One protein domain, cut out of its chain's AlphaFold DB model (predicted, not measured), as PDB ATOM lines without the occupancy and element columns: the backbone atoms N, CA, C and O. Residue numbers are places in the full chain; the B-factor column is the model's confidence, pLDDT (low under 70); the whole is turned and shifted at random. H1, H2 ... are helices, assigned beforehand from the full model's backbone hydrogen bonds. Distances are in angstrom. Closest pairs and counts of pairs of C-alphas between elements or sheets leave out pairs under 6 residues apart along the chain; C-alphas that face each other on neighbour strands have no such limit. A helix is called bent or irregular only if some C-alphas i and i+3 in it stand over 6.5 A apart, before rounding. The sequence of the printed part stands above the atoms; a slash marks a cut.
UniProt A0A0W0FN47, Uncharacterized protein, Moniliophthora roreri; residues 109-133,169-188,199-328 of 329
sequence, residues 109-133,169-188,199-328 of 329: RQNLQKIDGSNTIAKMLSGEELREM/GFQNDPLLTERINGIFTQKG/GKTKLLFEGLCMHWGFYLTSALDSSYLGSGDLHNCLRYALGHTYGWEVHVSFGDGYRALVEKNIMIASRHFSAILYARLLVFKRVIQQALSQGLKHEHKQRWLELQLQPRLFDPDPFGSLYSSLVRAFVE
ATOM      1  N   ARG A 109     168.986 195.676 152.900       88.75
ATOM      2  CA  ARG A 109     169.686 195.810 151.610       88.75
ATOM      3  C   ARG A 109     169.475 197.186 150.993       88.75
ATOM      4  O   ARG A 109     170.449 197.804 150.575       88.75
ATOM      5  N   GLN A 110     168.244 197.687 150.985       90.31
ATOM      6  CA  GLN A 110     167.925 199.016 150.462       90.31
ATOM      7  C   GLN A 110     168.639 200.118 151.249       90.31
ATOM      8  O   GLN A 110     169.195 201.038 150.654       90.31
ATOM      9  N   ASN A 111     168.686 200.014 152.581       91.94
ATOM     10  CA  ASN A 111     169.445 200.950 153.411       91.94
ATOM     11  C   ASN A 111     170.948 200.892 153.104       91.94
ATOM     12  O   ASN A 111     171.571 201.940 152.945       91.94
ATOM     13  N   LEU A 112     171.526 199.696 152.935       91.25
ATOM     14  CA  LEU A 112     172.922 199.555 152.507       91.25
ATOM     15  C   LEU A 112     173.173 200.179 151.132       91.25
ATOM     16  O   LEU A 112     174.150 200.897 150.973       91.25
ATOM     17  N   GLN A 113     172.290 199.958 150.158       90.44
ATOM     18  CA  GLN A 113     172.410 200.556 148.826       90.44
ATOM     19  C   GLN A 113     172.340 202.086 148.874       90.44
ATOM     20  O   GLN A 113     173.085 202.749 148.159       90.44
ATOM     21  N   LYS A 114     171.490 202.661 149.735       91.94
ATOM     22  CA  LYS A 114     171.443 204.115 149.957       91.94
ATOM     23  C   LYS A 114     172.753 204.640 150.543       91.94
ATOM     24  O   LYS A 114     173.267 205.639 150.051       91.94
ATOM     25  N   ILE A 115     173.305 203.950 151.543       90.62
ATOM     26  CA  ILE A 115     174.602 204.290 152.152       90.62
ATOM     27  C   ILE A 115     175.732 204.200 151.113       90.62
ATOM     28  O   ILE A 115     176.617 205.050 151.081       90.62
ATOM     29  N   ASP A 116     175.697 203.190 150.245       88.50
ATOM     30  CA  ASP A 116     176.679 203.029 149.173       88.50
ATOM     31  C   ASP A 116     176.555 204.132 148.114       88.50
ATOM     32  O   ASP A 116     177.557 204.669 147.643       88.50
ATOM     33  N   GLY A 117     175.320 204.485 147.749       86.38
ATOM     34  CA  GLY A 117     175.020 205.488 146.731       86.38
ATOM     35  C   GLY A 117     175.286 206.930 147.171       86.38
ATOM     36  O   GLY A 117     175.516 207.784 146.319       86.38
ATOM     37  N   SER A 118     175.300 207.222 148.476       84.88
ATOM     38  CA  SER A 118     175.486 208.588 148.986       84.88
ATOM     39  C   SER A 118     176.926 209.109 148.862       84.88
ATOM     40  O   SER A 118     177.185 210.288 149.118       84.88
ATOM     41  N   ASN A 119     177.883 208.240 148.502       84.38
ATOM     42  CA  ASN A 119     179.325 208.515 148.442       84.38
ATOM     43  C   ASN A 119     179.924 209.043 149.769       84.38
ATOM     44  O   ASN A 119     181.091 209.429 149.827       84.38
ATOM     45  N   THR A 120     179.155 209.078 150.863       83.75
ATOM     46  CA  THR A 120     179.537 209.834 152.064       83.75
ATOM     47  C   THR A 120     180.705 209.188 152.802       83.75
ATOM     48  O   THR A 120     181.589 209.893 153.284       83.75
ATOM     49  N   ILE A 121     180.764 207.851 152.829       89.00
ATOM     50  CA  ILE A 121     181.905 207.110 153.389       89.00
ATOM     51  C   ILE A 121     183.191 207.458 152.630       89.00
ATOM     52  O   ILE A 121     184.220 207.709 153.252       89.00
ATOM     53  N   ALA A 122     183.139 207.515 151.296       89.25
ATOM     54  CA  ALA A 122     184.309 207.830 150.486       89.25
ATOM     55  C   ALA A 122     184.786 209.268 150.700       89.25
ATOM     56  O   ALA A 122     185.980 209.461 150.920       89.25
ATOM     57  N   LYS A 123     183.862 210.240 150.714       87.19
ATOM     58  CA  LYS A 123     184.153 211.656 150.996       87.19
ATOM     59  C   LYS A 123     184.825 211.847 152.355       87.19
ATOM     60  O   LYS A 123     185.862 212.499 152.474       87.19
ATOM     61  N   MET A 124     184.262 211.217 153.384       88.44
ATOM     62  CA  MET A 124     184.795 211.286 154.741       88.44
ATOM     63  C   MET A 124     186.197 210.666 154.839       88.44
ATOM     64  O   MET A 124     187.077 211.223 155.494       88.44
ATOM     65  N   LEU A 125     186.427 209.528 154.174       90.06
ATOM     66  CA  LEU A 125     187.733 208.863 154.167       90.06
ATOM     67  C   LEU A 125     188.789 209.627 153.368       90.06
ATOM     68  O   LEU A 125     189.931 209.695 153.818       90.06
ATOM     69  N   SER A 126     188.412 210.290 152.270       85.81
ATOM     70  CA  SER A 126     189.322 211.176 151.534       85.81
ATOM     71  C   SER A 126     189.690 212.450 152.301       85.81
ATOM     72  O   SER A 126     190.519 213.225 151.834       85.81
ATOM     73  N   GLY A 127     189.091 212.672 153.476       78.62
ATOM     74  CA  GLY A 127     189.328 213.852 154.293       78.62
ATOM     75  C   GLY A 127     188.596 215.094 153.798       78.62
ATOM     76  O   GLY A 127     188.979 216.193 154.192       78.62
ATOM     77  N   GLU A 128     187.555 214.932 152.969       79.62
ATOM     78  CA  GLU A 128     186.638 216.030 152.660       79.62
ATOM     79  C   GLU A 128     186.041 216.511 153.984       79.62
ATOM     80  O   GLU A 128     185.516 215.720 154.777       79.62
ATOM     81  N   GLU A 129     186.188 217.803 154.262       70.69
ATOM     82  CA  GLU A 129     185.726 218.388 155.510       70.69
ATOM     83  C   GLU A 129     184.201 218.514 155.468       70.69
ATOM     84  O   GLU A 129     183.637 219.536 155.098       70.69
ATOM     85  N   LEU A 130     183.522 217.435 155.859       69.88
ATOM     86  CA  LEU A 130     182.060 217.389 155.995       69.88
ATOM     87  C   LEU A 130     181.558 218.186 157.211       69.88
ATOM     88  O   LEU A 130     180.360 218.240 157.479       69.88
ATOM     89  N   ARG A 131     182.476 218.747 158.002       76.19
ATOM     90  CA  ARG A 131     182.184 219.379 159.283       76.19
ATOM     91  C   ARG A 131     182.173 220.877 159.133       76.19
ATOM     92  O   ARG A 131     183.164 221.491 158.759       76.19
ATOM     93  N   GLU A 132     181.081 221.468 159.571       84.25
ATOM     94  CA  GLU A 132     181.102 222.876 159.911       84.25
ATOM     95  C   GLU A 132     181.855 223.073 161.229       84.25
ATOM     96  O   GLU A 132     181.804 222.230 162.130       84.25
ATOM     97  N   MET A 133     182.559 224.195 161.345       89.00
ATOM     98  CA  MET A 133     183.210 224.585 162.590       89.00
ATOM     99  C   MET A 133     182.194 225.230 163.523       89.00
ATOM    100  O   MET A 133     181.244 225.885 163.093       89.00
ATOM    101  N   GLY A 169     195.599 213.585 168.457       93.62
ATOM    102  CA  GLY A 169     196.861 214.245 168.789       93.62
ATOM    103  C   GLY A 169     197.736 213.477 169.784       93.62
ATOM    104  O   GLY A 169     198.951 213.671 169.783       93.62
ATOM    105  N   PHE A 170     197.169 212.574 170.598       94.56
ATOM    106  CA  PHE A 170     197.919 211.897 171.671       94.56
ATOM    107  C   PHE A 170     199.026 210.980 171.141       94.56
ATOM    108  O   PHE A 170     200.006 210.741 171.837       94.56
ATOM    109  N   GLN A 171     198.910 210.521 169.894       92.44
ATOM    110  CA  GLN A 171     199.930 209.703 169.233       92.44
ATOM    111  C   GLN A 171     201.263 210.439 169.006       92.44
ATOM    112  O   GLN A 171     202.272 209.802 168.719       92.44
ATOM    113  N   ASN A 172     201.274 211.771 169.130       93.81
ATOM    114  CA  ASN A 172     202.480 212.592 169.008       93.81
ATOM    115  C   ASN A 172     203.230 212.745 170.344       93.81
ATOM    116  O   ASN A 172     204.341 213.268 170.361       93.81
ATOM    117  N   ASP A 173     202.637 212.296 171.454       96.06
ATOM    118  CA  ASP A 173     203.227 212.338 172.792       96.06
ATOM    119  C   ASP A 173     203.508 210.899 173.277       96.06
ATOM    120  O   ASP A 173     202.569 210.110 173.462       96.06
ATOM    121  N   PRO A 174     204.784 210.526 173.501       95.69
ATOM    122  CA  PRO A 174     205.149 209.187 173.958       95.69
ATOM    123  C   PRO A 174     204.496 208.771 175.284       95.69
ATOM    124  O   PRO A 174     204.100 207.614 175.425       95.69
ATOM    125  N   LEU A 175     204.338 209.695 176.240       95.50
ATOM    126  CA  LEU A 175     203.754 209.402 177.554       95.50
ATOM    127  C   LEU A 175     202.248 209.150 177.445       95.50
ATOM    128  O   LEU A 175     201.709 208.235 178.074       95.50
ATOM    129  N   LEU A 176     201.549 209.942 176.627       94.50
ATOM    130  CA  LEU A 176     200.118 209.736 176.382       94.50
ATOM    131  C   LEU A 176     199.866 208.449 175.590       94.50
ATOM    132  O   LEU A 176     198.924 207.715 175.894       94.50
ATOM    133  N   THR A 177     200.741 208.146 174.634       94.44
ATOM    134  CA  THR A 177     200.730 206.899 173.863       94.44
ATOM    135  C   THR A 177     200.901 205.677 174.766       94.44
ATOM    136  O   THR A 177     200.115 204.732 174.680       94.44
ATOM    137  N   GLU A 178     201.876 205.693 175.680       93.62
ATOM    138  CA  GLU A 178     202.079 204.617 176.656       93.62
ATOM    139  C   GLU A 178     200.832 204.408 177.526       93.62
ATOM    140  O   GLU A 178     200.369 203.279 177.713       93.62
ATOM    141  N   ARG A 179     200.214 205.505 177.981       92.50
ATOM    142  CA  ARG A 179     198.974 205.454 178.762       92.50
ATOM    143  C   ARG A 179     197.818 204.821 177.991       92.50
ATOM    144  O   ARG A 179     197.068 204.034 178.568       92.50
ATOM    145  N   ILE A 180     197.660 205.153 176.709       94.06
ATOM    146  CA  ILE A 180     196.640 204.551 175.839       94.06
ATOM    147  C   ILE A 180     196.897 203.053 175.670       94.06
ATOM    148  O   ILE A 180     195.968 202.262 175.827       94.06
ATOM    149  N   ASN A 181     198.144 202.651 175.422       91.56
ATOM    150  CA  ASN A 181     198.507 201.241 175.266       91.56
ATOM    151  C   ASN A 181     198.230 200.425 176.540       91.56
ATOM    152  O   ASN A 181     197.841 199.260 176.455       91.56
ATOM    153  N   GLY A 182     198.355 201.042 177.720       90.31
ATOM    154  CA  GLY A 182     197.944 200.434 178.988       90.31
ATOM    155  C   GLY A 182     196.427 200.223 179.122       90.31
ATOM    156  O   GLY A 182     195.996 199.330 179.849       90.31
ATOM    157  N   ILE A 183     195.605 201.011 178.417       91.75
ATOM    158  CA  ILE A 183     194.138 200.874 178.398       91.75
ATOM    159  C   ILE A 183     193.704 199.847 177.342       91.75
ATOM    160  O   ILE A 183     192.878 198.974 177.631       91.75
ATOM    161  N   PHE A 184     194.258 199.942 176.131       91.19
ATOM    162  CA  PHE A 184     193.934 199.104 174.972       91.19
ATOM    163  C   PHE A 184     194.805 197.841 174.944       91.19
ATOM    164  O   PHE A 184     195.661 197.651 174.081       91.19
ATOM    165  N   THR A 185     194.581 196.957 175.914       86.81
ATOM    166  CA  THR A 185     195.322 195.696 176.032       86.81
ATOM    167  C   THR A 185     194.842 194.656 175.010       86.81
ATOM    168  O   THR A 185     193.667 194.592 174.657       86.81
ATOM    169  N   GLN A 186     195.750 193.801 174.522       79.50
ATOM    170  CA  GLN A 186     195.414 192.772 173.520       79.50
ATOM    171  C   GLN A 186     194.498 191.661 174.058       79.50
ATOM    172  O   GLN A 186     193.865 190.950 173.278       79.50
ATOM    173  N   LYS A 187     194.464 191.458 175.380       79.94
ATOM    174  CA  LYS A 187     193.697 190.395 176.032       79.94
ATOM    175  C   LYS A 187     193.075 190.925 177.316       79.94
ATOM    176  O   LYS A 187     193.796 191.339 178.217       79.94
ATOM    177  N   GLY A 188     191.754 190.822 177.411       84.38
ATOM    178  CA  GLY A 188     190.999 191.132 178.621       84.38
ATOM    179  C   GLY A 188     190.048 192.312 178.463       84.38
ATOM    180  O   GLY A 188     189.755 192.770 177.359       84.38
ATOM    181  N   GLY A 199     188.640 213.333 181.791       91.69
ATOM    182  CA  GLY A 199     189.120 212.975 180.449       91.69
ATOM    183  C   GLY A 199     188.958 211.506 180.029       91.69
ATOM    184  O   GLY A 199     189.520 211.111 179.012       91.69
ATOM    185  N   LYS A 200     188.172 210.688 180.752       93.19
ATOM    186  CA  LYS A 200     187.952 209.259 180.417       93.19
ATOM    187  C   LYS A 200     187.539 209.039 178.959       93.19
ATOM    188  O   LYS A 200     188.135 208.236 178.254       93.19
ATOM    189  N   THR A 201     186.530 209.780 178.508       94.19
ATOM    190  CA  THR A 201     185.991 209.655 177.150       94.19
ATOM    191  C   THR A 201     187.006 210.105 176.097       94.19
ATOM    192  O   THR A 201     187.135 209.449 175.071       94.19
ATOM    193  N   LYS A 202     187.794 211.157 176.376       94.81
ATOM    194  CA  LYS A 202     188.880 211.601 175.487       94.81
ATOM    195  C   LYS A 202     189.935 210.505 175.330       94.81
ATOM    196  O   LYS A 202     190.285 210.190 174.206       94.81
ATOM    197  N   LEU A 203     190.360 209.859 176.421       94.94
ATOM    198  CA  LEU A 203     191.308 208.735 176.362       94.94
ATOM    199  C   LEU A 203     190.795 207.575 175.493       94.94
ATOM    200  O   LEU A 203     191.565 207.002 174.727       94.94
ATOM    201  N   LEU A 204     189.501 207.247 175.581       95.50
ATOM    202  CA  LEU A 204     188.895 206.225 174.721       95.50
ATOM    203  C   LEU A 204     188.890 206.645 173.246       95.50
ATOM    204  O   LEU A 204     189.187 205.825 172.382       95.50
ATOM    205  N   PHE A 205     188.574 207.909 172.955       96.69
ATOM    206  CA  PHE A 205     188.586 208.437 171.590       96.69
ATOM    207  C   PHE A 205     189.989 208.417 170.990       96.69
ATOM    208  O   PHE A 205     190.175 207.896 169.898       96.69
ATOM    209  N   GLU A 206     190.987 208.897 171.725       97.00
ATOM    210  CA  GLU A 206     192.382 208.890 171.279       97.00
ATOM    211  C   GLU A 206     192.888 207.463 171.021       97.00
ATOM    212  O   GLU A 206     193.506 207.194 169.992       97.00
ATOM    213  N   GLY A 207     192.536 206.502 171.880       96.38
ATOM    214  CA  GLY A 207     192.867 205.103 171.621       96.38
ATOM    215  C   GLY A 207     192.171 204.519 170.390       96.38
ATOM    216  O   GLY A 207     192.782 203.748 169.656       96.38
ATOM    217  N   LEU A 208     190.940 204.937 170.084       96.94
ATOM    218  CA  LEU A 208     190.247 204.554 168.847       96.94
ATOM    219  C   LEU A 208     190.771 205.281 167.594       96.94
ATOM    220  O   LEU A 208     190.559 204.804 166.480       96.94
ATOM    221  N   CYS A 209     191.501 206.387 167.743       96.81
ATOM    222  CA  CYS A 209     192.314 206.946 166.659       96.81
ATOM    223  C   CYS A 209     193.565 206.091 166.396       96.81
ATOM    224  O   CYS A 209     194.034 206.016 165.262       96.81
ATOM    225  N   MET A 210     194.081 205.398 167.414       95.00
ATOM    226  CA  MET A 210     195.262 204.538 167.295       95.00
ATOM    227  C   MET A 210     194.936 203.095 166.888       95.00
ATOM    228  O   MET A 210     195.724 202.449 166.184       95.00
ATOM    229  N   HIS A 211     193.754 202.601 167.256       94.19
ATOM    230  CA  HIS A 211     193.312 201.224 167.048       94.19
ATOM    231  C   HIS A 211     191.947 201.166 166.362       94.19
ATOM    232  O   HIS A 211     191.026 201.899 166.705       94.19
ATOM    233  N   TRP A 212     191.784 200.232 165.423       95.31
ATOM    234  CA  TRP A 212     190.466 199.934 164.866       95.31
ATOM    235  C   TRP A 212     189.546 199.393 165.962       95.31
ATOM    236  O   TRP A 212     189.877 198.408 166.619       95.31
ATOM    237  N   GLY A 213     188.382 200.012 166.142       95.50
ATOM    238  CA  GLY A 213     187.435 199.581 167.163       95.50
ATOM    239  C   GLY A 213     186.066 200.232 167.033       95.50
ATOM    240  O   GLY A 213     185.851 201.137 166.226       95.50
ATOM    241  N   PHE A 214     185.128 199.746 167.840       96.75
ATOM    242  CA  PHE A 214     183.749 200.220 167.859       96.75
ATOM    243  C   PHE A 214     183.488 201.036 169.121       96.75
ATOM    244  O   PHE A 214     183.766 200.574 170.225       96.75
ATOM    245  N   TYR A 215     182.917 202.227 168.959       96.56
ATOM    246  CA  TYR A 215     182.472 203.059 170.072       96.56
ATOM    247  C   TYR A 215     180.954 202.966 170.230       96.56
ATOM    248  O   TYR A 215     180.204 203.451 169.380       96.56
ATOM    249  N   LEU A 216     180.500 202.337 171.315       95.75
ATOM    250  CA  LEU A 216     179.084 202.170 171.635       95.75
ATOM    251  C   LEU A 216     178.681 203.137 172.750       95.75
ATOM    252  O   LEU A 216     179.157 203.020 173.878       95.75
ATOM    253  N   THR A 217     177.771 204.064 172.453       93.81
ATOM    254  CA  THR A 217     177.275 205.023 173.442       93.81
ATOM    255  C   THR A 217     176.036 204.472 174.141       93.81
ATOM    256  O   THR A 217     174.962 204.389 173.548       93.81
ATOM    257  N   SER A 218     176.156 204.116 175.421       92.75
ATOM    258  CA  SER A 218     175.007 203.657 176.218       92.75
ATOM    259  C   SER A 218     174.023 204.787 176.546       92.75
ATOM    260  O   SER A 218     172.814 204.568 176.607       92.75
ATOM    261  N   ALA A 219     174.526 206.009 176.741       92.69
ATOM    262  CA  ALA A 219     173.721 207.183 177.059       92.69
ATOM    263  C   ALA A 219     174.227 208.407 176.294       92.69
ATOM    264  O   ALA A 219     175.382 208.793 176.453       92.69
ATOM    265  N   LEU A 220     173.364 209.000 175.464       90.25
ATOM    266  CA  LEU A 220     173.651 210.277 174.813       90.25
ATOM    267  C   LEU A 220     173.348 211.424 175.780       90.25
ATOM    268  O   LEU A 220     172.304 211.432 176.434       90.25
ATOM    269  N   ASP A 221     174.263 212.386 175.851       86.12
ATOM    270  CA  ASP A 221     174.081 213.644 176.569       86.12
ATOM    271  C   ASP A 221     173.668 214.775 175.605       86.12
ATOM    272  O   ASP A 221     173.337 214.543 174.439       86.12
ATOM    273  N   SER A 222     173.689 216.020 176.086       83.44
ATOM    274  CA  SER A 222     173.348 217.203 175.290       83.44
ATOM    275  C   SER A 222     174.313 217.488 174.135       83.44
ATOM    276  O   SER A 222     173.957 218.256 173.243       83.44
ATOM    277  N   SER A 223     175.506 216.881 174.111       81.44
ATOM    278  CA  SER A 223     176.436 216.992 172.981       81.44
ATOM    279  C   SER A 223     176.043 216.088 171.811       81.44
ATOM    280  O   SER A 223     176.484 216.321 170.685       81.44
ATOM    281  N   TYR A 224     175.205 215.072 172.072       85.50
ATOM    282  CA  TYR A 224     174.790 214.043 171.115       85.50
ATOM    283  C   TYR A 224     175.969 213.377 170.382       85.50
ATOM    284  O   TYR A 224     175.852 212.999 169.215       85.50
ATOM    285  N   LEU A 225     177.103 213.217 171.071       90.31
ATOM    286  CA  LEU A 225     178.266 212.503 170.555       90.31
ATOM    287  C   LEU A 225     178.058 210.984 170.608       90.31
ATOM    288  O   LEU A 225     177.979 210.371 171.676       90.31
ATOM    289  N   GLY A 226     178.034 210.366 169.432       92.69
ATOM    290  CA  GLY A 226     177.842 208.935 169.240       92.69
ATOM    291  C   GLY A 226     176.578 208.595 168.459       92.69
ATOM    292  O   GLY A 226     175.642 209.388 168.349       92.69
ATOM    293  N   SER A 227     176.523 207.367 167.949       93.06
ATOM    294  CA  SER A 227     175.264 206.813 167.452       93.06
ATOM    295  C   SER A 227     174.264 206.607 168.584       93.06
ATOM    296  O   SER A 227     174.616 206.210 169.696       93.06
ATOM    297  N   GLY A 228     172.995 206.871 168.276       93.25
ATOM    298  CA  GLY A 228     171.877 206.623 169.178       93.25
ATOM    299  C   GLY A 228     171.373 205.184 169.157       93.25
ATOM    300  O   GLY A 228     170.416 204.901 169.865       93.25
ATOM    301  N   ASP A 229     171.966 204.287 168.369       94.56
ATOM    302  CA  ASP A 229     171.537 202.890 168.231       94.56
ATOM    303  C   ASP A 229     171.409 202.164 169.585       94.56
ATOM    304  O   ASP A 229     170.313 201.736 169.961       94.56
ATOM    305  N   LEU A 230     172.486 202.104 170.372       95.94
ATOM    306  CA  LEU A 230     172.477 201.470 171.692       95.94
ATOM    307  C   LEU A 230     171.663 202.267 172.715       95.94
ATOM    308  O   LEU A 230     170.899 201.678 173.480       95.94
ATOM    309  N   HIS A 231     171.780 203.596 172.710       95.25
ATOM    310  CA  HIS A 231     170.998 204.456 173.599       95.25
ATOM    311  C   HIS A 231     169.490 204.220 173.439       95.25
ATOM    312  O   HIS A 231     168.782 203.968 174.414       95.25
ATOM    313  N   ASN A 232     169.003 204.254 172.198       94.12
ATOM    314  CA  ASN A 232     167.594 204.060 171.880       94.12
ATOM    315  C   ASN A 232     167.155 202.619 172.147       94.12
ATOM    316  O   ASN A 232     166.020 202.391 172.567       94.12
ATOM    317  N   CYS A 233     168.045 201.645 171.943       95.12
ATOM    318  CA  CYS A 233     167.785 200.261 172.309       95.12
ATOM    319  C   CYS A 233     167.506 200.114 173.810       95.12
ATOM    320  O   CYS A 233     166.449 199.613 174.189       95.12
ATOM    321  N   LEU A 234     168.433 200.585 174.649       94.94
ATOM    322  CA  LEU A 234     168.330 200.491 176.105       94.94
ATOM    323  C   LEU A 234     167.140 201.280 176.653       94.94
ATOM    324  O   LEU A 234     166.455 200.814 177.558       94.94
ATOM    325  N   ARG A 235     166.897 202.477 176.107       93.75
ATOM    326  CA  ARG A 235     165.868 203.388 176.615       93.75
ATOM    327  C   ARG A 235     164.459 203.046 176.138       93.75
ATOM    328  O   ARG A 235     163.505 203.313 176.863       93.75
ATOM    329  N   TYR A 236     164.325 202.497 174.932       91.94
ATOM    330  CA  TYR A 236     163.025 202.313 174.290       91.94
ATOM    331  C   TYR A 236     162.829 200.896 173.758       91.94
ATOM    332  O   TYR A 236     161.855 200.250 174.133       91.94
ATOM    333  N   ALA A 237     163.723 200.399 172.899       91.81
ATOM    334  CA  ALA A 237     163.433 199.196 172.113       91.81
ATOM    335  C   ALA A 237     163.229 197.941 172.973       91.81
ATOM    336  O   ALA A 237     162.285 197.196 172.723       91.81
ATOM    337  N   LEU A 238     164.054 197.737 174.008       93.00
ATOM    338  CA  LEU A 238     163.913 196.574 174.893       93.00
ATOM    339  C   LEU A 238     162.537 196.554 175.565       93.00
ATOM    340  O   LEU A 238     161.811 195.579 175.426       93.00
ATOM    341  N   GLY A 239     162.126 197.666 176.184       90.81
ATOM    342  CA  GLY A 239     160.831 197.776 176.866       90.81
ATOM    343  C   GLY A 239     159.604 197.651 175.956       90.81
ATOM    344  O   GLY A 239     158.525 197.345 176.448       90.81
ATOM    345  N   HIS A 240     159.758 197.866 174.646       89.62
ATOM    346  CA  HIS A 240     158.686 197.694 173.657       89.62
ATOM    347  C   HIS A 240     158.733 196.335 172.949       89.62
ATOM    348  O   HIS A 240     157.882 196.052 172.107       89.62
ATOM    349  N   THR A 241     159.728 195.496 173.244       89.88
ATOM    350  CA  THR A 241     159.829 194.173 172.631       89.88
ATOM    351  C   THR A 241     158.913 193.207 173.360       89.88
ATOM    352  O   THR A 241     158.952 193.104 174.587       89.88
ATOM    353  N   TYR A 242     158.081 192.492 172.600       89.75
ATOM    354  CA  TYR A 242     157.129 191.547 173.167       89.75
ATOM    355  C   TYR A 242     157.829 190.554 174.096       89.75
ATOM    356  O   TYR A 242     158.781 189.867 173.721       89.75
ATOM    357  N   GLY A 243     157.325 190.477 175.326       89.38
ATOM    358  CA  GLY A 243     157.821 189.545 176.318       89.38
ATOM    359  C   GLY A 243     159.076 189.976 177.071       89.38
ATOM    360  O   GLY A 243     159.600 189.150 177.816       89.38
ATOM    361  N   TRP A 244     159.543 191.213 176.889       93.50
ATOM    362  CA  TRP A 244     160.521 191.823 177.780       93.50
ATOM    363  C   TRP A 244     159.891 192.137 179.138       93.50
ATOM    364  O   TRP A 244     158.888 192.845 179.212       93.50
ATOM    365  N   GLU A 245     160.523 191.675 180.212       93.25
ATOM    366  CA  GLU A 245     160.110 191.988 181.578       93.25
ATOM    367  C   GLU A 245     161.037 193.034 182.196       93.25
ATOM    368  O   GLU A 245     162.205 192.766 182.478       93.25
ATOM    369  N   VAL A 246     160.519 194.239 182.446       89.75
ATOM    370  CA  VAL A 246     161.306 195.342 183.031       89.75
ATOM    371  C   VAL A 246     161.734 195.026 184.467       89.75
ATOM    372  O   VAL A 246     162.848 195.357 184.875       89.75
ATOM    373  N   HIS A 247     160.861 194.366 185.228       89.88
ATOM    374  CA  HIS A 247     161.087 194.038 186.629       89.88
ATOM    375  C   HIS A 247     160.974 192.533 186.844       89.88
ATOM    376  O   HIS A 247     159.887 191.990 187.019       89.88
ATOM    377  N   VAL A 248     162.121 191.858 186.865       87.81
ATOM    378  CA  VAL A 248     162.178 190.425 187.148       87.81
ATOM    379  C   VAL A 248     162.297 190.220 188.657       87.81
ATOM    380  O   VAL A 248     163.332 190.518 189.253       87.81
ATOM    381  N   SER A 249     161.227 189.729 189.281       87.88
ATOM    382  CA  SER A 249     161.200 189.441 190.720       87.88
ATOM    383  C   SER A 249     161.767 188.056 191.022       87.88
ATOM    384  O   SER A 249     161.580 187.117 190.248       87.88
ATOM    385  N   PHE A 250     162.443 187.915 192.162       87.88
ATOM    386  CA  PHE A 250     162.896 186.612 192.645       87.88
ATOM    387  C   PHE A 250     161.680 185.754 193.031       87.88
ATOM    388  O   PHE A 250     160.907 186.138 193.905       87.88
ATOM    389  N   GLY A 251     161.505 184.609 192.373       87.62
ATOM    390  CA  GLY A 251     160.375 183.704 192.591       87.62
ATOM    391  C   GLY A 251     160.292 182.603 191.533       87.62
ATOM    392  O   GLY A 251     161.220 182.422 190.732       87.62
ATOM    393  N   ASP A 252     159.174 181.879 191.519       82.56
ATOM    394  CA  ASP A 252     158.903 180.855 190.510       82.56
ATOM    395  C   ASP A 252     158.904 181.474 189.106       82.56
ATOM    396  O   ASP A 252     158.319 182.528 188.863       82.56
ATOM    397  N   GLY A 253     159.618 180.843 188.174       85.31
ATOM    398  CA  GLY A 253     159.775 181.357 186.810       85.31
ATOM    399  C   GLY A 253     160.852 182.438 186.631       85.31
ATOM    400  O   GLY A 253     161.135 182.784 185.486       85.31
ATOM    401  N   TYR A 254     161.528 182.900 187.698       91.56
ATOM    402  CA  TYR A 254     162.620 183.891 187.621       91.56
ATOM    403  C   TYR A 254     163.637 183.560 186.522       91.56
ATOM    404  O   TYR A 254     163.937 184.399 185.676       91.56
ATOM    405  N   ARG A 255     164.137 182.318 186.497       92.94
ATOM    406  CA  ARG A 255     165.144 181.888 185.513       92.94
ATOM    407  C   ARG A 255     164.631 181.995 184.080       92.94
ATOM    408  O   ARG A 255     165.331 182.549 183.245       92.94
ATOM    409  N   ALA A 256     163.407 181.541 183.823       91.06
ATOM    410  CA  ALA A 256     162.807 181.602 182.493       91.06
ATOM    411  C   ALA A 256     162.615 183.054 182.019       91.06
ATOM    412  O   ALA A 256     162.872 183.364 180.857       91.06
ATOM    413  N   LEU A 257     162.223 183.966 182.919       93.06
ATOM    414  CA  LEU A 257     162.105 185.394 182.608       93.06
ATOM    415  C   LEU A 257     163.469 186.038 182.325       93.06
ATOM    416  O   LEU A 257     163.611 186.773 181.348       93.06
ATOM    417  N   VAL A 258     164.490 185.732 183.134       94.31
ATOM    418  CA  VAL A 258     165.864 186.204 182.896       94.31
ATOM    419  C   VAL A 258     166.394 185.688 181.561       94.31
ATOM    420  O   VAL A 258     166.922 186.474 180.779       94.31
ATOM    421  N   GLU A 259     166.232 184.400 181.265       93.19
ATOM    422  CA  GLU A 259     166.660 183.795 179.998       93.19
ATOM    423  C   GLU A 259     165.970 184.449 178.797       93.19
ATOM    424  O   GLU A 259     166.623 184.772 177.802       93.19
ATOM    425  N   LYS A 260     164.668 184.730 178.911       92.88
ATOM    426  CA  LYS A 260     163.908 185.451 177.886       92.88
ATOM    427  C   LYS A 260     164.431 186.873 177.672       92.88
ATOM    428  O   LYS A 260     164.675 187.265 176.531       92.88
ATOM    429  N   ASN A 261     164.682 187.624 178.744       95.25
ATOM    430  CA  ASN A 261     165.280 188.957 178.646       95.25
ATOM    431  C   ASN A 261     166.688 188.911 178.041       95.25
ATOM    432  O   ASN A 261     167.014 189.733 177.188       95.25
ATOM    433  N   ILE A 262     167.518 187.939 178.427       94.88
ATOM    434  CA  ILE A 262     168.855 187.745 177.847       94.88
ATOM    435  C   ILE A 262     168.749 187.486 176.344       94.88
ATOM    436  O   ILE A 262     169.501 188.082 175.576       94.88
ATOM    437  N   MET A 263     167.812 186.640 175.912       92.56
ATOM    438  CA  MET A 263     167.577 186.359 174.495       92.56
ATOM    439  C   MET A 263     167.179 187.627 173.727       92.56
ATOM    440  O   MET A 263     167.792 187.939 172.704       92.56
ATOM    441  N   ILE A 264     166.206 188.387 174.244       92.88
ATOM    442  CA  ILE A 264     165.758 189.651 173.644       92.88
ATOM    443  C   ILE A 264     166.923 190.640 173.560       92.88
ATOM    444  O   ILE A 264     167.206 191.175 172.487       92.88
ATOM    445  N   ALA A 265     167.652 190.845 174.658       94.75
ATOM    446  CA  ALA A 265     168.792 191.750 174.674       94.75
ATOM    447  C   ALA A 265     169.840 191.302 173.648       94.75
ATOM    448  O   ALA A 265     170.216 192.083 172.775       94.75
ATOM    449  N   SER A 266     170.256 190.034 173.695       94.06
ATOM    450  CA  SER A 266     171.251 189.455 172.787       94.06
ATOM    451  C   SER A 266     170.908 189.714 171.323       94.06
ATOM    452  O   SER A 266     171.768 190.132 170.548       94.06
ATOM    453  N   ARG A 267     169.636 189.568 170.949       90.81
ATOM    454  CA  ARG A 267     169.154 189.867 169.602       90.81
ATOM    455  C   ARG A 267     169.338 191.339 169.221       90.81
ATOM    456  O   ARG A 267     169.872 191.624 168.149       90.81
ATOM    457  N   HIS A 268     168.944 192.274 170.082       94.69
ATOM    458  CA  HIS A 268     169.129 193.704 169.819       94.69
ATOM    459  C   HIS A 268     170.607 194.105 169.750       94.69
ATOM    460  O   HIS A 268     171.019 194.787 168.812       94.69
ATOM    461  N   PHE A 269     171.421 193.646 170.702       95.25
ATOM    462  CA  PHE A 269     172.861 193.904 170.714       95.25
ATOM    463  C   PHE A 269     173.553 193.306 169.484       95.25
ATOM    464  O   PHE A 269     174.410 193.958 168.886       95.25
ATOM    465  N   SER A 270     173.132 192.115 169.051       94.06
ATOM    466  CA  SER A 270     173.612 191.494 167.815       94.06
ATOM    467  C   SER A 270     173.249 192.332 166.594       94.06
ATOM    468  O   SER A 270     174.107 192.560 165.748       94.06
ATOM    469  N   ALA A 271     172.020 192.854 166.513       94.00
ATOM    470  CA  ALA A 271     171.605 193.728 165.416       94.00
ATOM    471  C   ALA A 271     172.416 195.036 165.369       94.00
ATOM    472  O   ALA A 271     172.841 195.447 164.291       94.00
ATOM    473  N   ILE A 272     172.686 195.660 166.523       96.62
ATOM    474  CA  ILE A 272     173.535 196.862 166.629       96.62
ATOM    475  C   ILE A 272     174.955 196.564 166.144       96.62
ATOM    476  O   ILE A 272     175.488 197.264 165.280       96.62
ATOM    477  N   LEU A 273     175.573 195.509 166.681       96.88
ATOM    478  CA  LEU A 273     176.928 195.125 166.301       96.88
ATOM    479  C   LEU A 273     176.997 194.782 164.811       96.88
ATOM    480  O   LEU A 273     177.937 195.177 164.125       96.88
ATOM    481  N   TYR A 274     175.979 194.100 164.292       94.75
ATOM    482  CA  TYR A 274     175.920 193.723 162.893       94.75
ATOM    483  C   TYR A 274     175.768 194.923 161.961       94.75
ATOM    484  O   TYR A 274     176.513 195.025 160.987       94.75
ATOM    485  N   ALA A 275     174.891 195.878 162.289       95.75
ATOM    486  CA  ALA A 275     174.791 197.148 161.572       95.75
ATOM    487  C   ALA A 275     176.160 197.840 161.488       95.75
ATOM    488  O   ALA A 275     176.604 198.234 160.409       95.75
ATOM    489  N   ARG A 276     176.883 197.906 162.610       96.94
ATOM    490  CA  ARG A 276     178.219 198.510 162.663       96.94
ATOM    491  C   ARG A 276     179.248 197.749 161.845       96.94
ATOM    492  O   ARG A 276     180.032 198.387 161.151       96.94
ATOM    493  N   LEU A 277     179.231 196.418 161.873       96.75
ATOM    494  CA  LEU A 277     180.116 195.585 161.056       96.75
ATOM    495  C   LEU A 277     179.855 195.759 159.556       96.75
ATOM    496  O   LEU A 277     180.804 195.773 158.774       96.75
ATOM    497  N   LEU A 278     178.597 195.924 159.145       94.31
ATOM    498  CA  LEU A 278     178.243 196.164 157.745       94.31
ATOM    499  C   LEU A 278     178.797 197.503 157.245       94.31
ATOM    500  O   LEU A 278     179.425 197.541 156.186       94.31
ATOM    501  N   VAL A 279     178.629 198.578 158.021       95.88
ATOM    502  CA  VAL A 279     179.206 199.894 157.696       95.88
ATOM    503  C   VAL A 279     180.732 199.832 157.739       95.88
ATOM    504  O   VAL A 279     181.401 200.292 156.816       95.88
ATOM    505  N   PHE A 280     181.295 199.194 158.769       97.38
ATOM    506  CA  PHE A 280     182.736 199.033 158.927       97.38
ATOM    507  C   PHE A 280     183.366 198.288 157.750       97.38
ATOM    508  O   PHE A 280     184.408 198.696 157.247       97.38
ATOM    509  N   LYS A 281     182.704 197.244 157.241       95.44
ATOM    510  CA  LYS A 281     183.139 196.539 156.033       95.44
ATOM    511  C   LYS A 281     183.281 197.497 154.849       95.44
ATOM    512  O   LYS A 281     184.285 197.419 154.147       95.44
ATOM    513  N   ARG A 282     182.328 198.416 154.644       93.62
ATOM    514  CA  ARG A 282     182.409 199.416 153.561       93.62
ATOM    515  C   ARG A 282     183.525 200.419 153.789       93.62
ATOM    516  O   ARG A 282     184.273 200.708 152.862       93.62
ATOM    517  N   VAL A 283     183.683 200.879 155.027       95.56
ATOM    518  CA  VAL A 283     184.786 201.759 155.426       95.56
ATOM    519  C   VAL A 283     186.135 201.110 155.122       95.56
ATOM    520  O   VAL A 283     186.976 201.739 154.495       95.56
ATOM    521  N   ILE A 284     186.330 199.840 155.486       96.44
ATOM    522  CA  ILE A 284     187.574 199.113 155.206       96.44
ATOM    523  C   ILE A 284     187.780 198.900 153.706       96.44
ATOM    524  O   ILE A 284     188.880 199.130 153.213       96.44
ATOM    525  N   GLN A 285     186.746 198.505 152.961       94.38
ATOM    526  CA  GLN A 285     186.845 198.340 151.506       94.38
ATOM    527  C   GLN A 285     187.263 199.642 150.811       94.38
ATOM    528  O   GLN A 285     188.147 199.629 149.955       94.38
ATOM    529  N   GLN A 286     186.680 200.765 151.224       94.31
ATOM    530  CA  GLN A 286     187.000 202.082 150.687       94.31
ATOM    531  C   GLN A 286     188.380 202.587 151.142       94.31
ATOM    532  O   GLN A 286     189.123 203.175 150.365       94.31
ATOM    533  N   ALA A 287     188.760 202.322 152.389       95.12
ATOM    534  CA  ALA A 287     190.088 202.636 152.902       95.12
ATOM    535  C   ALA A 287     191.187 201.859 152.159       95.12
ATOM    536  O   ALA A 287     192.253 202.406 151.887       95.12
ATOM    537  N   LEU A 288     190.935 200.591 151.820       95.56
ATOM    538  CA  LEU A 288     191.860 199.762 151.047       95.56
ATOM    539  C   LEU A 288     192.011 200.269 149.609       95.56
ATOM    540  O   LEU A 288     193.133 200.303 149.109       95.56
ATOM    541  N   SER A 289     190.924 200.704 148.960       93.50
ATOM    542  CA  SER A 289     190.984 201.237 147.590       93.50
ATOM    543  C   SER A 289     191.747 202.564 147.488       93.50
ATOM    544  O   SER A 289     192.326 202.853 146.444       93.50
ATOM    545  N   GLN A 290     191.808 203.343 148.572       91.31
ATOM    546  CA  GLN A 290     192.580 204.592 148.669       91.31
ATOM    547  C   GLN A 290     194.013 204.393 149.205       91.31
ATOM    548  O   GLN A 290     194.763 205.364 149.343       91.31
ATOM    549  N   GLY A 291     194.396 203.149 149.512       94.25
ATOM    550  CA  GLY A 291     195.595 202.819 150.277       94.25
ATOM    551  C   GLY A 291     195.359 203.030 151.770       94.25
ATOM    552  O   GLY A 291     195.065 204.136 152.212       94.25
ATOM    553  N   LEU A 292     195.477 201.965 152.565       94.62
ATOM    554  CA  LEU A 292     195.167 202.004 153.993       94.62
ATOM    555  C   LEU A 292     196.139 202.929 154.744       94.62
ATOM    556  O   LEU A 292     197.331 202.640 154.820       94.62
ATOM    557  N   LYS A 293     195.617 204.003 155.342       94.44
ATOM    558  CA  LYS A 293     196.383 204.950 156.160       94.44
ATOM    559  C   LYS A 293     195.917 204.943 157.610       94.44
ATOM    560  O   LYS A 293     194.831 204.454 157.931       94.44
ATOM    561  N   HIS A 294     196.745 205.491 158.492       92.50
ATOM    562  CA  HIS A 294     196.447 205.558 159.922       92.50
ATOM    563  C   HIS A 294     195.254 206.473 160.217       92.50
ATOM    564  O   HIS A 294     194.389 206.124 161.020       92.50
ATOM    565  N   GLU A 295     195.133 207.575 159.480       93.50
ATOM    566  CA  GLU A 295     194.057 208.561 159.592       93.50
ATOM    567  C   GLU A 295     192.677 207.934 159.370       93.50
ATOM    568  O   GLU A 295     191.690 208.405 159.929       93.50
ATOM    569  N   HIS A 296     192.584 206.825 158.625       95.56
ATOM    570  CA  HIS A 296     191.321 206.117 158.420       95.56
ATOM    571  C   HIS A 296     190.694 205.617 159.733       95.56
ATOM    572  O   HIS A 296     189.471 205.512 159.808       95.56
ATOM    573  N   LYS A 297     191.493 205.356 160.780       96.06
ATOM    574  CA  LYS A 297     190.989 204.983 162.114       96.06
ATOM    575  C   LYS A 297     190.300 206.156 162.799       96.06
ATOM    576  O   LYS A 297     189.175 206.011 163.272       96.06
ATOM    577  N   GLN A 298     190.941 207.328 162.777       95.00
ATOM    578  CA  GLN A 298     190.325 208.565 163.245       95.00
ATOM    579  C   GLN A 298     189.035 208.816 162.469       95.00
ATOM    580  O   GLN A 298     187.982 208.934 163.078       95.00
ATOM    581  N   ARG A 299     189.080 208.793 161.133       94.06
ATOM    582  CA  ARG A 299     187.896 208.947 160.276       94.06
ATOM    583  C   ARG A 299     186.780 207.965 160.670       94.06
ATOM    584  O   ARG A 299     185.634 208.361 160.859       94.06
ATOM    585  N   TRP A 300     187.099 206.697 160.893       96.19
ATOM    586  CA  TRP A 300     186.122 205.718 161.363       96.19
ATOM    587  C   TRP A 300     185.508 206.050 162.730       96.19
ATOM    588  O   TRP A 300     184.297 205.903 162.907       96.19
ATOM    589  N   LEU A 301     186.299 206.525 163.690       95.88
ATOM    590  CA  LEU A 301     185.767 207.030 164.955       95.88
ATOM    591  C   LEU A 301     184.830 208.220 164.722       95.88
ATOM    592  O   LEU A 301     183.735 208.258 165.276       95.88
ATOM    593  N   GLU A 302     185.222 209.166 163.876       93.06
ATOM    594  CA  GLU A 302     184.429 210.353 163.557       93.06
ATOM    595  C   GLU A 302     183.038 209.994 163.010       93.06
ATOM    596  O   GLU A 302     182.041 210.557 163.467       93.06
ATOM    597  N   LEU A 303     182.954 208.992 162.126       93.12
ATOM    598  CA  LEU A 303     181.688 208.447 161.621       93.12
ATOM    599  C   LEU A 303     180.803 207.921 162.763       93.12
ATOM    600  O   LEU A 303     179.598 208.168 162.791       93.12
ATOM    601  N   GLN A 304     181.400 207.222 163.733       95.06
ATOM    602  CA  GLN A 304     180.694 206.683 164.902       95.06
ATOM    603  C   GLN A 304     180.241 207.759 165.891       95.06
ATOM    604  O   GLN A 304     179.225 207.569 166.562       95.06
ATOM    605  N   LEU A 305     180.978 208.867 165.992       93.62
ATOM    606  CA  LEU A 305     180.667 209.986 166.882       93.62
ATOM    607  C   LEU A 305     179.620 210.936 166.308       93.62
ATOM    608  O   LEU A 305     178.899 211.571 167.071       93.62
ATOM    609  N   GLN A 306     179.529 211.048 164.986       90.75
ATOM    610  CA  GLN A 306     178.644 212.010 164.334       90.75
ATOM    611  C   GLN A 306     177.825 211.381 163.193       90.75
ATOM    612  O   GLN A 306     177.768 211.946 162.100       90.75
ATOM    613  N   PRO A 307     177.133 210.246 163.409       91.25
ATOM    614  CA  PRO A 307     176.431 209.547 162.331       91.25
ATOM    615  C   PRO A 307     175.243 210.330 161.762       91.25
ATOM    616  O   PRO A 307     174.772 210.028 160.676       91.25
ATOM    617  N   ARG A 308     174.781 211.373 162.461       86.88
ATOM    618  CA  ARG A 308     173.718 212.276 161.995       86.88
ATOM    619  C   ARG A 308     174.172 213.281 160.936       86.88
ATOM    620  O   ARG A 308     173.330 213.944 160.350       86.88
ATOM    621  N   LEU A 309     175.481 213.410 160.701       82.38
ATOM    622  CA  LEU A 309     175.998 214.168 159.555       82.38
ATOM    623  C   LEU A 309     175.754 213.438 158.224       82.38
ATOM    624  O   LEU A 309     176.030 213.982 157.160       82.38
ATOM    625  N   PHE A 310     175.252 212.206 158.291       85.44
ATOM    626  CA  PHE A 310     174.991 211.335 157.165       85.44
ATOM    627  C   PHE A 310     173.475 211.156 157.042       85.44
ATOM    628  O   PHE A 310     172.796 210.916 158.043       85.44
ATOM    629  N   ASP A 311     172.954 211.268 155.822       85.00
ATOM    630  CA  ASP A 311     171.563 210.955 155.506       85.00
ATOM    631  C   ASP A 311     171.522 209.825 154.461       85.00
ATOM    632  O   ASP A 311     171.980 210.026 153.329       85.00
ATOM    633  N   PRO A 312     171.035 208.624 154.822       87.12
ATOM    634  CA  PRO A 312     170.518 208.245 156.145       87.12
ATOM    635  C   PRO A 312     171.622 208.045 157.205       87.12
ATOM    636  O   PRO A 312     172.759 207.722 156.859       87.12
ATOM    637  N   ASP A 313     171.267 208.130 158.501       91.12
ATOM    638  CA  ASP A 313     172.138 207.671 159.605       91.12
ATOM    639  C   ASP A 313     172.490 206.194 159.358       91.12
ATOM    640  O   ASP A 313     171.589 205.337 159.398       91.12
ATOM    641  N   PRO A 314     173.770 205.863 159.110       92.50
ATOM    642  CA  PRO A 314     174.153 204.545 158.634       92.50
ATOM    643  C   PRO A 314     173.939 203.459 159.688       92.50
ATOM    644  O   PRO A 314     173.670 202.315 159.337       92.50
ATOM    645  N   PHE A 315     174.016 203.782 160.980       94.94
ATOM    646  CA  PHE A 315     173.852 202.785 162.038       94.94
ATOM    647  C   PHE A 315     172.397 202.654 162.461       94.94
ATOM    648  O   PHE A 315     171.878 201.541 162.540       94.94
ATOM    649  N   GLY A 316     171.725 203.784 162.697       92.94
ATOM    650  CA  GLY A 316     170.342 203.800 163.167       92.94
ATOM    651  C   GLY A 316     169.375 203.186 162.152       92.94
ATOM    652  O   GLY A 316     168.495 202.405 162.533       92.94
ATOM    653  N   SER A 317     169.558 203.488 160.859       93.12
ATOM    654  CA  SER A 317     168.711 202.952 159.784       93.12
ATOM    655  C   SER A 317     168.870 201.436 159.621       93.12
ATOM    656  O   SER A 317     167.868 200.720 159.585       93.12
ATOM    657  N   LEU A 318     170.112 200.938 159.608       94.50
ATOM    658  CA  LEU A 318     170.412 199.507 159.521       94.50
ATOM    659  C   LEU A 318     169.948 198.741 160.757       94.50
ATOM    660  O   LEU A 318     169.338 197.684 160.620       94.50
ATOM    661  N   TYR A 319     170.192 199.265 161.960       95.06
ATOM    662  CA  TYR A 319     169.690 198.664 163.195       95.06
ATOM    663  C   TYR A 319     168.164 198.511 163.155       95.06
ATOM    664  O   TYR A 319     167.641 197.431 163.426       95.06
ATOM    665  N   SER A 320     167.455 199.568 162.754       92.06
ATOM    666  CA  SER A 320     165.992 199.561 162.684       92.06
ATOM    667  C   SER A 320     165.462 198.524 161.690       92.06
ATOM    668  O   SER A 320     164.506 197.815 162.010       92.06
ATOM    669  N   SER A 321     166.076 198.388 160.507       91.62
ATOM    670  CA  SER A 321     165.681 197.356 159.537       91.62
ATOM    671  C   SER A 321     166.051 195.945 159.997       91.62
ATOM    672  O   SER A 321     165.259 195.028 159.799       91.62
ATOM    673  N   LEU A 322     167.206 195.764 160.644       91.00
ATOM    674  CA  LEU A 322     167.642 194.463 161.154       91.00
ATOM    675  C   LEU A 322     166.721 193.958 162.259       91.00
ATOM    676  O   LEU A 322     166.266 192.825 162.189       91.00
ATOM    677  N   VAL A 323     166.398 194.785 163.256       88.69
ATOM    678  CA  VAL A 323     165.494 194.366 164.337       88.69
ATOM    679  C   VAL A 323     164.136 193.954 163.774       88.69
ATOM    680  O   VAL A 323     163.654 192.887 164.147       88.69
ATOM    681  N   ARG A 324     163.563 194.736 162.845       83.75
ATOM    682  CA  ARG A 324     162.280 194.420 162.189       83.75
ATOM    683  C   ARG A 324     162.316 193.125 161.387       83.75
ATOM    684  O   ARG A 324     161.381 192.345 161.502       83.75
ATOM    685  N   ALA A 325     163.406 192.863 160.666       76.56
ATOM    686  CA  ALA A 325     163.592 191.618 159.918       76.56
ATOM    687  C   ALA A 325     163.494 190.369 160.805       76.56
ATOM    688  O   ALA A 325     163.142 189.296 160.329       76.56
ATOM    689  N   PHE A 326     163.813 190.513 162.091       66.94
ATOM    690  CA  PHE A 326     163.656 189.452 163.072       66.94
ATOM    691  C   PHE A 326     162.293 189.515 163.808       66.94
ATOM    692  O   PHE A 326     161.994 188.602 164.568       66.94
ATOM    693  N   VAL A 327     161.540 190.635 163.755       56.72
ATOM    694  CA  VAL A 327     160.267 190.862 164.501       56.72
ATOM    695  C   VAL A 327     159.053 190.435 163.677       56.72
ATOM    696  O   VAL A 327     158.021 190.190 164.285       56.72
ATOM    697  N   GLU A 328     159.143 190.356 162.345       42.19
ATOM    698  CA  GLU A 328     158.072 189.795 161.504       42.19
ATOM    699  C   GLU A 328     157.902 188.289 161.786       42.19
ATOM    700  O   GLU A 328     158.379 187.428 161.048       42.19
TER     701      GLU A 328
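Overview. This is residues 109 to 133, 169 to 188 and 199 to 328 of the 329 residues of an uncharacterized protein of Moniliophthora roreri (UniProt A0A0W0FN47). One very long helix, H7, forms a spine: H6 and H9 pack on its residues 264 to 279, H2 packs on its residues 282 to 287, and H1 packs on residues 314 to 318 of H9 while also lying near H7. A second, smaller group, H3, H4 and H5, is joined to this body where H5 packs on H8, while residues 250 to 255, of which 254 and 255 belong to H7, stick out at the opposite end. The printed part has 175 residues, with nine named helices in the order H1 to H9 and no named strand; the class is all helix. It is only just compact, close to loose, with a radius of gyration of the C-alphas of 18.5 A and spans of 58 by 41 by 31 A.

Along the chain. H1, residues 109 to 117, begins at C-alpha 109 (169.686, 195.810, 151.610). H2 holds residues 120 to 125, H3 169 to 172, H4 174 to 183 and H5 200 to 210, the last 15.7 A long. H6, residues 229 to 240, is irregular: C-alphas 235 and 238 are 7.3 A apart. H7, residues 254 to 289, runs 52.0 A from C-alpha 254 (162.620, 183.891, 187.621). H8, residues 295 to 305, spans 15.3 A, and H9, residues 314 to 325, spans 16.7 A and ends at C-alpha 325 (163.592, 191.618, 159.918).

Arrangement. H7 is the hub, touching four helices. H6, H7 and H9 form an up and down bundle, each running against the one before it. H7 and H9 touch, the closest C-alphas being those of Ala 275 and Leu 318, 5.4 A, at a steep tilt of 45 degrees, opposite ways. H6 and H7 are a helical hairpin at a shallow tilt of 30 degrees, closest at C-alphas 229 and 272, 6.5 A. H1 touches H9 at a shallow tilt of 15 degrees, opposite ways, with C-alphas 111 and 318 at 6.4 A. H2 touches H7, with C-alphas 122 and 286 at 6.3 A. H8 touches H5, with C-alphas 209 and 298 at 4.3 A. H4 and H5 touch about perpendicular, at 78 degrees, with C-alphas 180 and 207 at 5.7 A; H3 touches H5, with C-alphas 170 and 206 at 6.3 A. H5 and H7 are apart. Every O i to N i+4 pair is within hydrogen-bond range in H1, H2, H4, H5, H7 and H8, against 6 of 8 in H6 and 7 of 8 in H9; H3 is too short for such a pair.

Size, cuts and confidence. The farthest C-alphas, of Asp 252 and Gln 290, are 58.7 A apart. Residues 134 to 168 and 189 to 198 are not printed; the gaps are 18.2 A and 22.0 A between C-alphas. The links H5 to H6 and H6 to H7 are long. Residues 130 and 326 to 328 have pLDDT under 70.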